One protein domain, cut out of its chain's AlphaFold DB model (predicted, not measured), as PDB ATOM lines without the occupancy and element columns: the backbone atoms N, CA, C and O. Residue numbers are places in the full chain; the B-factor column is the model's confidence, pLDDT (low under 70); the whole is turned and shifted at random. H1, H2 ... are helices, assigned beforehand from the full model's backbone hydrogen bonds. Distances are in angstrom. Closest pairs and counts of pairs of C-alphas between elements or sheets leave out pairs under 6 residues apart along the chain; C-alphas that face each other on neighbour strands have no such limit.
ATOM      1  N   TYR A  87       3.437 -11.534  38.755       95.06
ATOM      2  CA  TYR A  87       2.095 -11.111  38.370       95.06
ATOM      3  C   TYR A  87       1.638 -11.797  37.076       95.06
ATOM      4  O   TYR A  87       0.591 -12.434  37.053       95.06
ATOM      5  N   ILE A  88       2.459 -11.742  36.019       94.31
ATOM      6  CA  ILE A  88       2.109 -12.329  34.717       94.31
ATOM      7  C   ILE A  88       1.957 -13.851  34.817       94.31
ATOM      8  O   ILE A  88       1.100 -14.433  34.161       94.31
ATOM      9  N   VAL A  89       2.795 -14.522  35.608       95.75
ATOM     10  CA  VAL A  89       2.719 -15.977  35.780       95.75
ATOM     11  C   VAL A  89       1.462 -16.401  36.526       95.75
ATOM     12  O   VAL A  89       0.885 -17.422  36.161       95.75
ATOM     13  N   ASP A  90       1.058 -15.657  37.553       95.75
ATOM     14  CA  ASP A  90      -0.158 -15.960  38.309       95.75
ATOM     15  C   ASP A  90      -1.398 -15.761  37.448       95.75
ATOM     16  O   ASP A  90      -2.221 -16.669  37.349       95.75
ATOM     17  N   ASP A  91      -1.469 -14.633  36.743       96.00
ATOM     18  CA  ASP A  91      -2.536 -14.355  35.783       96.00
ATOM     19  C   ASP A  91      -2.599 -15.434  34.688       96.00
ATOM     20  O   ASP A  91      -3.645 -16.035  34.448       96.00
ATOM     21  N   LEU A  92      -1.456 -15.783  34.088       96.31
ATOM     22  CA  LEU A  92      -1.381 -16.847  33.086       96.31
ATOM     23  C   LEU A  92      -1.853 -18.198  33.635       96.31
ATOM     24  O   LEU A  92      -2.492 -18.966  32.917       96.31
ATOM     25  N   HIS A  93      -1.497 -18.520  34.876       97.25
ATOM     26  CA  HIS A  93      -1.836 -19.793  35.493       97.25
ATOM     27  C   HIS A  93      -3.336 -19.920  35.751       97.25
ATOM     28  O   HIS A  93      -3.924 -20.941  35.385       97.25
ATOM     29  N   GLU A  94      -3.955 -18.881  36.307       96.75
ATOM     30  CA  GLU A  94      -5.396 -18.846  36.554       96.75
ATOM     31  C   GLU A  94      -6.186 -18.823  35.242       96.75
ATOM     32  O   GLU A  94      -7.080 -19.650  35.051       96.75
ATOM     33  N   ASN A  95      -5.782 -17.996  34.272       96.19
ATOM     34  CA  ASN A  95      -6.415 -17.969  32.950       96.19
ATOM     35  C   ASN A  95      -6.293 -19.321  32.232       96.19
ATOM     36  O   ASN A  95      -7.242 -19.786  31.606       96.19
ATOM     37  N   PHE A  96      -5.162 -20.017  32.377       97.31
ATOM     38  CA  PHE A  96      -5.004 -21.362  31.828       97.31
ATOM     39  C   PHE A  96      -5.895 -22.403  32.529       97.31
ATOM     40  O   PHE A  96      -6.433 -23.280  31.854       97.31
ATOM     41  N   LYS A  97      -6.078 -22.336  33.857       97.06
ATOM     42  CA  LYS A  97      -7.006 -23.227  34.586       97.06
ATOM     43  C   LYS A  97      -8.449 -23.026  34.137       97.06
ATOM     44  O   LYS A  97      -9.142 -24.016  33.895       97.06
ATOM     45  N   MET A  98      -8.879 -21.770  34.021       96.00
ATOM     46  CA  MET A  98     -10.218 -21.417  33.543       96.00
ATOM     47  C   MET A  98     -10.418 -21.930  32.118       96.00
ATOM     48  O   MET A  98     -11.298 -22.752  31.894       96.00
ATOM     49  N   ALA A  99      -9.491 -21.611  31.208       96.06
ATOM     50  CA  ALA A  99      -9.526 -22.086  29.826       96.06
ATOM     51  C   ALA A  99      -9.615 -23.616  29.713       96.06
ATOM     52  O   ALA A  99     -10.343 -24.132  28.875       96.06
ATOM     53  N   ILE A 100      -8.883 -24.371  30.542       97.12
ATOM     54  CA  ILE A 100      -8.960 -25.841  30.550       97.12
ATOM     55  C   ILE A 100     -10.293 -26.346  31.107       97.12
ATOM     56  O   ILE A 100     -10.764 -27.391  30.659       97.12
ATOM     57  N   SER A 101     -10.875 -25.649  32.080       95.00
ATOM     58  CA  SER A 101     -12.168 -26.017  32.666       95.00
ATOM     59  C   SER A 101     -13.282 -25.809  31.651       95.00
ATOM     60  O   SER A 101     -13.958 -26.778  31.315       95.00
ATOM     61  N   ASP A 102     -13.366 -24.605  31.085       94.31
ATOM     62  CA  ASP A 102     -14.358 -24.224  30.077       94.31
ATOM     63  C   ASP A 102     -14.246 -25.126  28.844       94.31
ATOM     64  O   ASP A 102     -15.216 -25.736  28.396       94.31
ATOM     65  N   PHE A 103     -13.022 -25.309  28.340       95.19
ATOM     66  CA  PHE A 103     -12.781 -26.135  27.163       95.19
ATOM     67  C   PHE A 103     -13.111 -27.614  27.388       95.19
ATOM     68  O   PHE A 103     -13.415 -28.325  26.436       95.19
ATOM     69  N   ALA A 104     -13.044 -28.115  28.624       93.19
ATOM     70  CA  ALA A 104     -13.388 -29.503  28.920       93.19
ATOM     71  C   ALA A 104     -14.903 -29.761  29.001       93.19
ATOM     72  O   ALA A 104     -15.305 -30.928  29.047       93.19
ATOM     73  N   GLU A 105     -15.729 -28.714  29.020       93.56
ATOM     74  CA  GLU A 105     -17.189 -28.814  28.903       93.56
ATOM     75  C   GLU A 105     -17.653 -28.879  27.438       93.56
ATOM     76  O   GLU A 105     -18.766 -29.330  27.158       93.56
ATOM     77  N   GLU A 106     -16.798 -28.487  26.489       93.81
ATOM     78  CA  GLU A 106     -17.086 -28.587  25.059       93.81
ATOM     79  C   GLU A 106     -17.102 -30.053  24.591       93.81
ATOM     80  O   GLU A 106     -16.176 -30.815  24.865       93.81
ATOM     81  N   ASP A 107     -18.114 -30.466  23.815       93.81
ATOM     82  CA  ASP A 107     -18.102 -31.777  23.148       93.81
ATOM     83  C   ASP A 107     -17.545 -31.659  21.727       93.81
ATOM     84  O   ASP A 107     -18.246 -31.340  20.763       93.81
ATOM     85  N   LEU A 108     -16.244 -31.919  21.594       94.06
ATOM     86  CA  LEU A 108     -15.575 -31.892  20.297       94.06
ATOM     87  C   LEU A 108     -15.884 -33.147  19.458       94.06
ATOM     88  O   LEU A 108     -15.691 -34.272  19.942       94.06
ATOM     89  N   PRO A 109     -16.243 -32.984  18.166       92.69
ATOM     90  CA  PRO A 109     -16.559 -34.104  17.279       92.69
ATOM     91  C   PRO A 109     -15.328 -34.958  16.943       92.69
ATOM     92  O   PRO A 109     -15.426 -36.184  16.874       92.69
ATOM     93  N   ASP A 110     -14.153 -34.338  16.772       94.12
ATOM     94  CA  ASP A 110     -12.882 -35.044  16.590       94.12
ATOM     95  C   ASP A 110     -12.053 -35.019  17.881       94.12
ATOM     96  O   ASP A 110     -11.535 -33.984  18.302       94.12
ATOM     97  N   LYS A 111     -11.871 -36.198  18.484       93.50
ATOM     98  CA  LYS A 111     -11.074 -36.388  19.708       93.50
ATOM     99  C   LYS A 111      -9.598 -36.713  19.407       93.50
ATOM    100  O   LYS A 111      -8.866 -37.230  20.272       93.50
ATOM    101  N   SER A 112      -9.127 -36.460  18.182       95.19
ATOM    102  CA  SER A 112      -7.715 -36.555  17.800       95.19
ATOM    103  C   SER A 112      -6.851 -35.547  18.574       95.19
ATOM    104  O   SER A 112      -7.314 -34.518  19.058       95.19
ATOM    105  N   LYS A 113      -5.560 -35.865  18.751       93.56
ATOM    106  CA  LYS A 113      -4.620 -35.004  19.501       93.56
ATOM    107  C   LYS A 113      -4.476 -33.616  18.874       93.56
ATOM    108  O   LYS A 113      -4.422 -32.625  19.593       93.56
ATOM    109  N   SER A 114      -4.376 -33.568  17.548       94.50
ATOM    110  CA  SER A 114      -4.190 -32.336  16.789       94.50
ATOM    111  C   SER A 114      -5.447 -31.479  16.770       94.50
ATOM    112  O   SER A 114      -5.321 -30.275  16.954       94.50
ATOM    113  N   ALA A 115      -6.634 -32.075  16.594       95.19
ATOM    114  CA  ALA A 115      -7.885 -31.319  16.571       95.19
ATOM    115  C   ALA A 115      -8.148 -30.637  17.915       95.19
ATOM    116  O   ALA A 115      -8.284 -29.421  17.946       95.19
ATOM    117  N   ILE A 116      -8.080 -31.387  19.022       95.00
ATOM    118  CA  ILE A 116      -8.267 -30.839  20.376       95.00
ATOM    119  C   ILE A 116      -7.293 -29.680  20.638       95.00
ATOM    120  O   ILE A 116      -7.693 -28.613  21.084       95.00
ATOM    121  N   PHE A 117      -6.006 -29.870  20.340       96.44
ATOM    122  CA  PHE A 117      -4.999 -28.831  20.562       96.44
ATOM    123  C   PHE A 117      -5.229 -27.582  19.704       96.44
ATOM    124  O   PHE A 117      -5.100 -26.470  20.204       96.44
ATOM    125  N   ASN A 118      -5.560 -27.756  18.422       96.44
ATOM    126  CA  ASN A 118      -5.800 -26.631  17.524       96.44
ATOM    127  C   ASN A 118      -7.060 -25.857  17.927       96.44
ATOM    128  O   ASN A 118      -7.038 -24.629  17.877       96.44
ATOM    129  N   SER A 119      -8.120 -26.550  18.358       95.81
ATOM    130  CA  SER A 119      -9.328 -25.911  18.888       95.81
ATOM    131  C   SER A 119      -9.010 -25.104  20.147       95.81
ATOM    132  O   SER A 119      -9.325 -23.919  20.189       95.81
ATOM    133  N   PHE A 120      -8.280 -25.692  21.103       96.44
ATOM    134  CA  PHE A 120      -7.859 -25.004  22.328       96.44
ATOM    135  C   PHE A 120      -7.041 -23.738  22.039       96.44
ATOM    136  O   PHE A 120      -7.347 -22.672  22.562       96.44
ATOM    137  N   GLU A 121      -6.019 -23.834  21.182       95.81
ATOM    138  CA  GLU A 121      -5.159 -22.695  20.820       95.81
ATOM    139  C   GLU A 121      -5.899 -21.610  20.030       95.81
ATOM    140  O   GLU A 121      -5.481 -20.455  20.050       95.81
ATOM    141  N   THR A 122      -6.961 -21.974  19.304       96.06
ATOM    142  CA  THR A 122      -7.791 -21.016  18.562       96.06
ATOM    143  C   THR A 122      -8.741 -20.285  19.505       96.06
ATOM    144  O   THR A 122      -8.844 -19.065  19.421       96.06
ATOM    145  N   ALA A 123      -9.394 -21.016  20.414       94.25
ATOM    146  CA  ALA A 123     -10.301 -20.451  21.410       94.25
ATOM    147  C   ALA A 123      -9.569 -19.563  22.431       94.25
ATOM    148  O   ALA A 123     -10.110 -18.550  22.853       94.25
ATOM    149  N   ASN A 124      -8.318 -19.903  22.758       95.00
ATOM    150  CA  ASN A 124      -7.512 -19.242  23.789       95.00
ATOM    151  C   ASN A 124      -6.237 -18.613  23.196       95.00
ATOM    152  O   ASN A 124      -5.118 -18.796  23.691       95.00
ATOM    153  N   ALA A 125      -6.379 -17.930  22.055       94.69
ATOM    154  CA  ALA A 125      -5.250 -17.331  21.341       94.69
ATOM    155  C   ALA A 125      -4.564 -16.209  22.145       94.69
ATOM    156  O   ALA A 125      -3.366 -15.961  21.989       94.69
ATOM    157  N   ASP A 126      -5.312 -15.543  23.017       93.81
ATOM    158  CA  ASP A 126      -4.874 -14.525  23.971       93.81
ATOM    159  C   ASP A 126      -3.811 -15.046  24.954       93.81
ATOM    160  O   ASP A 126      -2.763 -14.406  25.093       93.81
ATOM    161  N   LEU A 127      -3.990 -16.249  25.521       91.94
ATOM    162  CA  LEU A 127      -2.998 -16.888  26.407       91.94
ATOM    163  C   LEU A 127      -1.612 -16.979  25.753       91.94
ATOM    164  O   LEU A 127      -0.572 -16.780  26.385       91.94
ATOM    165  N   LYS A 128      -1.595 -17.270  24.452       91.06
ATOM    166  CA  LYS A 128      -0.374 -17.405  23.657       91.06
ATOM    167  C   LYS A 128       0.180 -16.058  23.203       91.06
ATOM    168  O   LYS A 128       1.401 -15.887  23.161       91.06
ATOM    169  N   ASN A 129      -0.690 -15.133  22.809       89.44
ATOM    170  CA  ASN A 129      -0.292 -13.867  22.199       89.44
ATOM    171  C   ASN A 129       0.289 -12.888  23.222       89.44
ATOM    172  O   ASN A 129       1.242 -12.183  22.890       89.44
ATOM    173  N   ASN A 130      -0.207 -12.901  24.462       84.06
ATOM    174  CA  ASN A 130       0.262 -11.994  25.512       84.06
ATOM    175  C   ASN A 130       1.732 -12.244  25.889       84.06
ATOM    176  O   ASN A 130       2.475 -11.296  26.138       84.06
ATOM    177  N   SER A 131       2.198 -13.501  25.880       86.56
ATOM    178  CA  SER A 131       3.622 -13.809  26.078       86.56
ATOM    179  C   SER A 131       4.001 -15.207  25.583       86.56
ATOM    180  O   SER A 131       4.157 -16.150  26.358       86.56
ATOM    181  N   LYS A 132       4.213 -15.352  24.269       92.50
ATOM    182  CA  LYS A 132       4.504 -16.647  23.620       92.50
ATOM    183  C   LYS A 132       5.617 -17.452  24.304       92.50
ATOM    184  O   LYS A 132       5.478 -18.659  24.503       92.50
ATOM    185  N   ASN A 133       6.722 -16.794  24.660       92.00
ATOM    186  CA  ASN A 133       7.871 -17.459  25.283       92.00
ATOM    187  C   ASN A 133       7.552 -17.917  26.711       92.00
ATOM    188  O   ASN A 133       7.932 -19.022  27.099       92.00
ATOM    189  N   LEU A 134       6.842 -17.085  27.480       92.44
ATOM    190  CA  LEU A 134       6.433 -17.428  28.838       92.44
ATOM    191  C   LEU A 134       5.402 -18.551  28.830       92.44
ATOM    192  O   LEU A 134       5.570 -19.512  29.570       92.44
ATOM    193  N   TYR A 135       4.408 -18.479  27.943       95.19
ATOM    194  CA  TYR A 135       3.406 -19.524  27.753       95.19
ATOM    195  C   TYR A 135       4.055 -20.868  27.410       95.19
ATOM    196  O   TYR A 135       3.766 -21.877  28.046       95.19
ATOM    197  N   ASN A 136       5.019 -20.896  26.485       94.12
ATOM    198  CA  ASN A 136       5.751 -22.123  26.160       94.12
ATOM    199  C   ASN A 136       6.531 -22.695  27.356       94.12
ATOM    200  O   ASN A 136       6.506 -23.909  27.573       94.12
ATOM    201  N   ALA A 137       7.225 -21.840  28.113       92.94
ATOM    202  CA  ALA A 137       7.967 -22.246  29.307       92.94
ATOM    203  C   ALA A 137       7.030 -22.726  30.428       92.94
ATOM    204  O   ALA A 137       7.331 -23.695  31.123       92.94
ATOM    205  N   TYR A 138       5.871 -22.085  30.562       94.75
ATOM    206  CA  TYR A 138       4.819 -22.452  31.495       94.75
ATOM    207  C   TYR A 138       4.192 -23.807  31.134       94.75
ATOM    208  O   TYR A 138       4.116 -24.684  31.990       94.75
ATOM    209  N   LEU A 139       3.852 -24.056  29.862       95.25
ATOM    210  CA  LEU A 139       3.368 -25.370  29.419       95.25
ATOM    211  C   LEU A 139       4.388 -26.478  29.708       95.25
ATOM    212  O   LEU A 139       4.006 -27.570  30.126       95.25
ATOM    213  N   TYR A 140       5.680 -26.202  29.499       93.56
ATOM    214  CA  TYR A 140       6.753 -27.127  29.868       93.56
ATOM    215  C   TYR A 140       6.758 -27.419  31.370       93.56
ATOM    216  O   TYR A 140       6.777 -28.588  31.757       93.56
ATOM    217  N   TYR A 141       6.675 -26.378  32.204       93.19
ATOM    218  CA  TYR A 141       6.580 -26.510  33.658       93.19
ATOM    219  C   TYR A 141       5.385 -27.375  34.079       93.19
ATOM    220  O   TYR A 141       5.579 -28.352  34.799       93.19
ATOM    221  N   ILE A 142       4.180 -27.084  33.580       95.00
ATOM    222  CA  ILE A 142       2.962 -27.845  33.898       95.00
ATOM    223  C   ILE A 142       3.087 -29.307  33.464       95.00
ATOM    224  O   ILE A 142       2.798 -30.213  34.246       95.00
ATOM    225  N   PHE A 143       3.547 -29.561  32.235       94.00
ATOM    226  CA  PHE A 143       3.702 -30.925  31.729       94.00
ATOM    227  C   PHE A 143       4.640 -31.756  32.599       94.00
ATOM    228  O   PHE A 143       4.322 -32.895  32.937       94.00
ATOM    229  N   GLU A 144       5.795 -31.196  32.953       91.31
ATOM    230  CA  GLU A 144       6.764 -31.906  33.774       91.31
ATOM    231  C   GLU A 144       6.273 -32.060  35.218       91.31
ATOM    232  O   GLU A 144       6.437 -33.138  35.780       91.31
ATOM    233  N   LYS A 145       5.588 -31.058  35.788       91.44
ATOM    234  CA  LYS A 145       5.005 -31.137  37.138       91.44
ATOM    235  C   LYS A 145       3.948 -32.225  37.284       91.44
ATOM    236  O   LYS A 145       3.961 -32.945  38.278       91.44
ATOM    237  N   ILE A 146       3.065 -32.365  36.296       92.69
ATOM    238  CA  ILE A 146       2.028 -33.407  36.293       92.69
ATOM    239  C   ILE A 146       2.646 -34.788  36.014       92.69
ATOM    240  O   ILE A 146       2.215 -35.800  36.563       92.69
ATOM    241  N   LYS A 147       3.663 -34.864  35.145       89.56
ATOM    242  CA  LYS A 147       4.279 -36.140  34.753       89.56
ATOM    243  C   LYS A 147       5.227 -36.704  35.817       89.56
ATOM    244  O   LYS A 147       5.261 -37.919  35.999       89.56
ATOM    245  N   ASP A 148       6.020 -35.855  36.457       80.12
ATOM    246  CA  ASP A 148       7.007 -36.226  37.466       80.12
ATOM    247  C   ASP A 148       6.948 -35.238  38.639       80.12
ATOM    248  O   ASP A 148       7.399 -34.093  38.550       80.12
ATOM    249  N   ARG A 149       6.441 -35.708  39.787       65.50
ATOM    250  CA  ARG A 149       6.417 -34.910  41.024       65.50
ATOM    251  C   ARG A 149       7.826 -34.464  41.450       65.50
ATOM    252  O   ARG A 149       7.952 -33.454  42.138       65.50
ATOM    253  N   ASN A 150       8.880 -35.151  40.992       62.06
ATOM    254  CA  ASN A 150      10.289 -34.838  41.248       62.06
ATOM    255  C   ASN A 150      10.958 -34.049  40.102       62.06
ATOM    256  O   ASN A 150      12.137 -34.267  39.806       62.06
ATOM    257  N   TYR A 151      10.227 -33.126  39.465       66.62
ATOM    258  CA  TYR A 151      10.746 -32.218  38.436       66.62
ATOM    259  C   TYR A 151      12.156 -31.679  38.757       66.62
ATOM    260  O   TYR A 151      12.376 -30.972  39.746       66.62
ATOM    261  N   LYS A 152      13.139 -31.999  37.902       65.06
ATOM    262  CA  LYS A 152      14.520 -31.520  38.052       65.06
ATOM    263  C   LYS A 152      14.700 -30.155  37.380       65.06
ATOM    264  O   LYS A 152      14.641 -30.014  36.166       65.06
ATOM    265  N   LYS A 153      15.042 -29.179  38.217       64.25
ATOM    266  CA  LYS A 153      15.218 -27.723  38.028       64.25
ATOM    267  C   LYS A 153      16.034 -27.178  36.835       64.25
ATOM    268  O   LYS A 153      16.201 -25.965  36.741       64.25
ATOM    269  N   ASN A 154      16.619 -28.009  35.974       60.53
ATOM    270  CA  ASN A 154      17.696 -27.569  35.072       60.53
ATOM    271  C   ASN A 154      17.271 -27.182  33.643       60.53
ATOM    272  O   ASN A 154      18.140 -26.847  32.844       60.53
ATOM    273  N   ASP A 155      15.973 -27.132  33.328       65.31
ATOM    274  CA  ASP A 155      15.486 -27.019  31.943       65.31
ATOM    275  C   ASP A 155      14.586 -25.800  31.657       65.31
ATOM    276  O   ASP A 155      13.678 -25.850  30.836       65.31
ATOM    277  N   ASN A 156      14.868 -24.653  32.275       62.00
ATOM    278  CA  ASN A 156      14.003 -23.456  32.226       62.00
ATOM    279  C   ASN A 156      13.852 -22.788  30.846       62.00
ATOM    280  O   ASN A 156      13.128 -21.806  30.723       62.00
ATOM    281  N   ASN A 157      14.576 -23.264  29.833       68.25
ATOM    282  CA  ASN A 157      14.494 -22.766  28.460       68.25
ATOM    283  C   ASN A 157      14.005 -23.845  27.481       68.25
ATOM    284  O   ASN A 157      14.067 -23.635  26.270       68.25
ATOM    285  N   LYS A 158      13.603 -25.025  27.963       81.75
ATOM    286  CA  LYS A 158      13.098 -26.064  27.072       81.75
ATOM    287  C   LYS A 158      11.663 -25.744  26.693       81.75
ATOM    288  O   LYS A 158      10.805 -25.546  27.543       81.75
ATOM    289  N   GLU A 159      11.410 -25.727  25.394       89.94
ATOM    290  CA  GLU A 159      10.053 -25.740  24.880       89.94
ATOM    291  C   GLU A 159       9.596 -27.189  24.718       89.94
ATOM    292  O   GLU A 159      10.355 -28.066  24.290       89.94
ATOM    293  N   LEU A 160       8.333 -27.457  25.045       91.75
ATOM    294  CA  LEU A 160       7.722 -28.722  24.662       91.75
ATOM    295  C   LEU A 160       7.651 -28.814  23.138       91.75
ATOM    296  O   LEU A 160       7.224 -27.871  22.468       91.75
ATOM    297  N   SER A 161       7.986 -29.986  22.598       94.25
ATOM    298  CA  SER A 161       7.667 -30.297  21.206       94.25
ATOM    299  C   SER A 161       6.153 -30.220  20.986       94.25
ATOM    300  O   SER A 161       5.366 -30.463  21.907       94.25
ATOM    301  N   THR A 162       5.730 -29.924  19.757       95.50
ATOM    302  CA  THR A 162       4.306 -29.827  19.395       95.50
ATOM    303  C   THR A 162       3.522 -31.073  19.810       95.50
ATOM    304  O   THR A 162       2.445 -30.961  20.385       95.50
ATOM    305  N   GLU A 163       4.095 -32.263  19.627       95.81
ATOM    306  CA  GLU A 163       3.469 -33.525  20.034       95.81
ATOM    307  C   GLU A 163       3.241 -33.621  21.554       95.81
ATOM    308  O   GLU A 163       2.203 -34.112  22.016       95.81
ATOM    309  N   LYS A 164       4.195 -33.132  22.359       95.38
ATOM    310  CA  LYS A 164       4.055 -33.097  23.819       95.38
ATOM    311  C   LYS A 164       3.000 -32.082  24.252       95.38
ATOM    312  O   LYS A 164       2.202 -32.418  25.121       95.38
ATOM    313  N   LYS A 165       2.937 -30.906  23.614       96.12
ATOM    314  CA  LYS A 165       1.875 -29.907  23.852       96.12
ATOM    315  C   LYS A 165       0.492 -30.484  23.551       96.12
ATOM    316  O   LYS A 165      -0.379 -30.472  24.412       96.12
ATOM    317  N   GLN A 166       0.330 -31.103  22.382       96.31
ATOM    318  CA  GLN A 166      -0.909 -31.787  22.001       96.31
ATOM    319  C   GLN A 166      -1.287 -32.891  22.998       96.31
ATOM    320  O   GLN A 166      -2.455 -33.072  23.333       96.31
ATOM    321  N   THR A 167      -0.297 -33.636  23.493       95.50
ATOM    322  CA  THR A 167      -0.521 -34.687  24.492       95.50
ATOM    323  C   THR A 167      -0.930 -34.112  25.850       95.50
ATOM    324  O   THR A 167      -1.815 -34.693  26.476       95.50
ATOM    325  N   LEU A 168      -0.334 -32.997  26.290       95.81
ATOM    326  CA  LEU A 168      -0.721 -32.285  27.512       95.81
ATOM    327  C   LEU A 168      -2.184 -31.850  27.442       95.81
ATOM    328  O   LEU A 168      -2.988 -32.297  28.257       95.81
ATOM    329  N   ILE A 169      -2.532 -31.050  26.432       97.19
ATOM    330  CA  ILE A 169      -3.876 -30.476  26.294       97.19
ATOM    331  C   ILE A 169      -4.925 -31.576  26.129       97.19
ATOM    332  O   ILE A 169      -5.937 -31.558  26.819       97.19
ATOM    333  N   LYS A 170      -4.663 -32.614  25.319       95.88
ATOM    334  CA  LYS A 170      -5.589 -33.754  25.200       95.88
ATOM    335  C   LYS A 170      -5.822 -34.473  26.531       95.88
ATOM    336  O   LYS A 170      -6.930 -34.943  26.777       95.88
ATOM    337  N   ARG A 171      -4.782 -34.648  27.353       95.38
ATOM    338  CA  ARG A 171      -4.915 -35.335  28.648       95.38
ATOM    339  C   ARG A 171      -5.683 -34.497  29.659       95.38
ATOM    340  O   ARG A 171      -6.477 -35.079  30.386       95.38
ATOM    341  N   LEU A 172      -5.463 -33.182  29.657       95.31
ATOM    342  CA  LEU A 172      -6.233 -32.233  30.456       95.31
ATOM    343  C   LEU A 172      -7.705 -32.223  30.020       95.31
ATOM    344  O   LEU A 172      -8.570 -32.460  30.847       95.31
ATOM    345  N   TYR A 173      -7.989 -32.087  28.725       93.62
ATOM    346  CA  TYR A 173      -9.357 -32.100  28.188       93.62
ATOM    347  C   TYR A 173     -10.121 -33.399  28.511       93.62
ATOM    348  O   TYR A 173     -11.238 -33.362  29.008       93.62
ATOM    349  N   LEU A 174      -9.509 -34.571  28.283       91.38
ATOM    350  CA  LEU A 174     -10.153 -35.871  28.541       91.38
ATOM    351  C   LEU A 174     -10.103 -36.323  30.011       91.38
ATOM    352  O   LEU A 174     -10.492 -37.455  30.293       91.38
ATOM    353  N   ASP A 175      -9.533 -35.509  30.899       84.75
ATOM    354  CA  ASP A 175      -9.296 -35.810  32.317       84.75
ATOM    355  C   ASP A 175      -8.677 -37.177  32.608       84.75
ATOM    356  O   ASP A 175      -9.036 -37.903  33.538       84.75
ATOM    357  N   ARG A 176      -7.736 -37.595  31.766       72.31
ATOM    358  CA  ARG A 176      -7.129 -38.911  31.949       72.31
ATOM    359  C   ARG A 176      -6.130 -38.848  33.092       72.31
ATOM    360  O   ARG A 176      -5.217 -38.031  33.042       72.31
ATOM    361  N   PHE A 177      -6.232 -39.792  34.029       76.81
ATOM    362  CA  PHE A 177      -5.315 -39.930  35.169       76.81
ATOM    363  C   PHE A 177      -5.339 -38.733  36.132       76.81
ATOM    364  O   PHE A 177      -4.295 -38.365  36.673       76.81
ATOM    365  N   ASP A 178      -6.502 -38.103  36.309       90.00
ATOM    366  CA  ASP A 178      -6.700 -36.962  37.213       90.00
ATOM    367  C   ASP A 178      -5.788 -35.765  36.886       90.00
ATOM    368  O   ASP A 178      -5.354 -35.028  37.774       90.00
ATOM    369  N   TRP A 179      -5.441 -35.576  35.607       93.75
ATOM    370  CA  TRP A 179      -4.539 -34.497  35.186       93.75
ATOM    371  C   TRP A 179      -5.141 -33.116  35.449       93.75
ATOM    372  O   TRP A 179      -4.389 -32.209  35.801       93.75
ATOM    373  N   ARG A 180      -6.469 -32.945  35.334       93.88
ATOM    374  CA  ARG A 180      -7.110 -31.665  35.678       93.88
ATOM    375  C   ARG A 180      -7.025 -31.394  37.168       93.88
ATOM    376  O   ARG A 180      -6.605 -30.313  37.551       93.88
ATOM    377  N   LYS A 181      -7.335 -32.387  38.006       95.25
ATOM    378  CA  LYS A 181      -7.198 -32.254  39.463       95.25
ATOM    379  C   LYS A 181      -5.769 -31.864  39.852       95.25
ATOM    380  O   LYS A 181      -5.582 -30.923  40.612       95.25
ATOM    381  N   GLN A 182      -4.770 -32.519  39.261       94.88
ATOM    382  CA  GLN A 182      -3.366 -32.168  39.479       94.88
ATOM    383  C   GLN A 182      -3.032 -30.750  38.997       94.88
ATOM    384  O   GLN A 182      -2.314 -30.045  39.694       94.88
ATOM    385  N   LEU A 183      -3.555 -30.305  37.848       95.75
ATOM    386  CA  LEU A 183      -3.395 -28.922  37.384       95.75
ATOM    387  C   LEU A 183      -3.977 -27.911  38.383       95.75
ATOM    388  O   LEU A 183      -3.345 -26.890  38.635       95.75
ATOM    389  N   MET A 184      -5.147 -28.202  38.956       95.44
ATOM    390  CA  MET A 184      -5.798 -27.325  39.936       95.44
ATOM    391  C   MET A 184      -5.027 -27.237  41.257       95.44
ATOM    392  O   MET A 184      -5.058 -26.197  41.905       95.44
ATOM    393  N   GLU A 185      -4.325 -28.307  41.636       95.56
ATOM    394  CA  GLU A 185      -3.490 -28.371  42.843       95.56
ATOM    395  C   GLU A 185      -2.089 -27.757  42.656       95.56
ATOM    396  O   GLU A 185      -1.392 -27.516  43.641       95.56
ATOM    397  N   ILE A 186      -1.634 -27.529  41.417       94.81
ATOM    398  CA  ILE A 186      -0.324 -26.921  41.161       94.81
ATOM    399  C   ILE A 186      -0.364 -25.438  41.531       94.81
ATOM    400  O   ILE A 186      -1.249 -24.708  41.107       94.81
ATOM    401  N   GLU A 187       0.661 -24.991  42.256       95.19
ATOM    402  CA  GLU A 187       0.961 -23.578  42.490       95.19
ATOM    403  C   GLU A 187       2.128 -23.106  41.602       95.19
ATOM    404  O   GLU A 187       2.945 -23.890  41.088       95.19
ATOM    405  N   THR A 188       2.247 -21.790  41.431       94.94
ATOM    406  CA  THR A 188       3.280 -21.148  40.601       94.94
ATOM    407  C   THR A 188       4.575 -20.844  41.358       94.94
ATOM    408  O   THR A 188       5.580 -20.491  40.736       94.94
ATOM    409  N   ASP A 189       4.608 -21.016  42.681       94.50
ATOM    410  CA  ASP A 189       5.733 -20.624  43.542       94.50
ATOM    411  C   ASP A 189       7.062 -21.275  43.158       94.50
ATOM    412  O   ASP A 189       8.118 -20.634  43.172       94.50
ATOM    413  N   GLU A 190       7.035 -22.541  42.746       91.12
ATOM    414  CA  GLU A 190       8.246 -23.211  42.293       91.12
ATOM    415  C   GLU A 190       8.738 -22.647  40.954       91.12
ATOM    416  O   GLU A 190       9.942 -22.433  40.786       91.12
ATOM    417  N   PHE A 191       7.830 -22.328  40.029       91.25
ATOM    418  CA  PHE A 191       8.174 -21.692  38.757       91.25
ATOM    419  C   PHE A 191       8.791 -20.300  38.977       91.25
ATOM    420  O   PHE A 191       9.853 -19.990  38.423       91.25
TER     421      PHE A 191
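This is residues 87 to 191 of the 517 residues of an uncharacterized protein of Bacteroidetes bacterium (UniProt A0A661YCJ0). In this cluster of crossed helices, H2, H3, H4 and H5 form a rough ring; the longest helix, H1, crosses one side of it, and H6 packs on H4. The printed part has 105 residues with six named helices, H1 to H6 in order, and no named strand: all helix. It is compact, with radius of gyration of the C-alphas 12.9 A and spans 39 by 29 by 23 A.

H1, residues 87 to 105, touches H5, residues 162 to 173, with residues 100 to 104 alone, at a steep tilt of 64 degrees; closest C-alphas Ala 104 and Tyr 173, 4.9 A. H2, residues 113 to 123, touches H5 about perpendicular, at 78 degrees; closest C-alphas Phe 117 and Gln 166, 5.2 A. H3, residues 125 to 130, only just touches H1, with 3 pairs of C-alphas within 8 A; closest Leu 92 and Leu 127, 6.9 A. H4, residues 132 to 147, touches H6, residues 176 to 185, with residues 142 to 146 alone; closest C-alphas Ile 146 and Gln 182, 6.4 A. Every O i to N i+4 pair is within hydrogen-bond range in H1 to H5, 4 of 6 in H6.

H1 runs 27.8 A from C-alpha 87 at (2.095, -11.111, 38.370); H4 spans 22.4 A. H6 ends at C-alpha 185, (-3.490, -28.371, 42.843).

The printed part has no cut. The H4 to H5 link is long; residues 149 to 157 have pLDDT under 70.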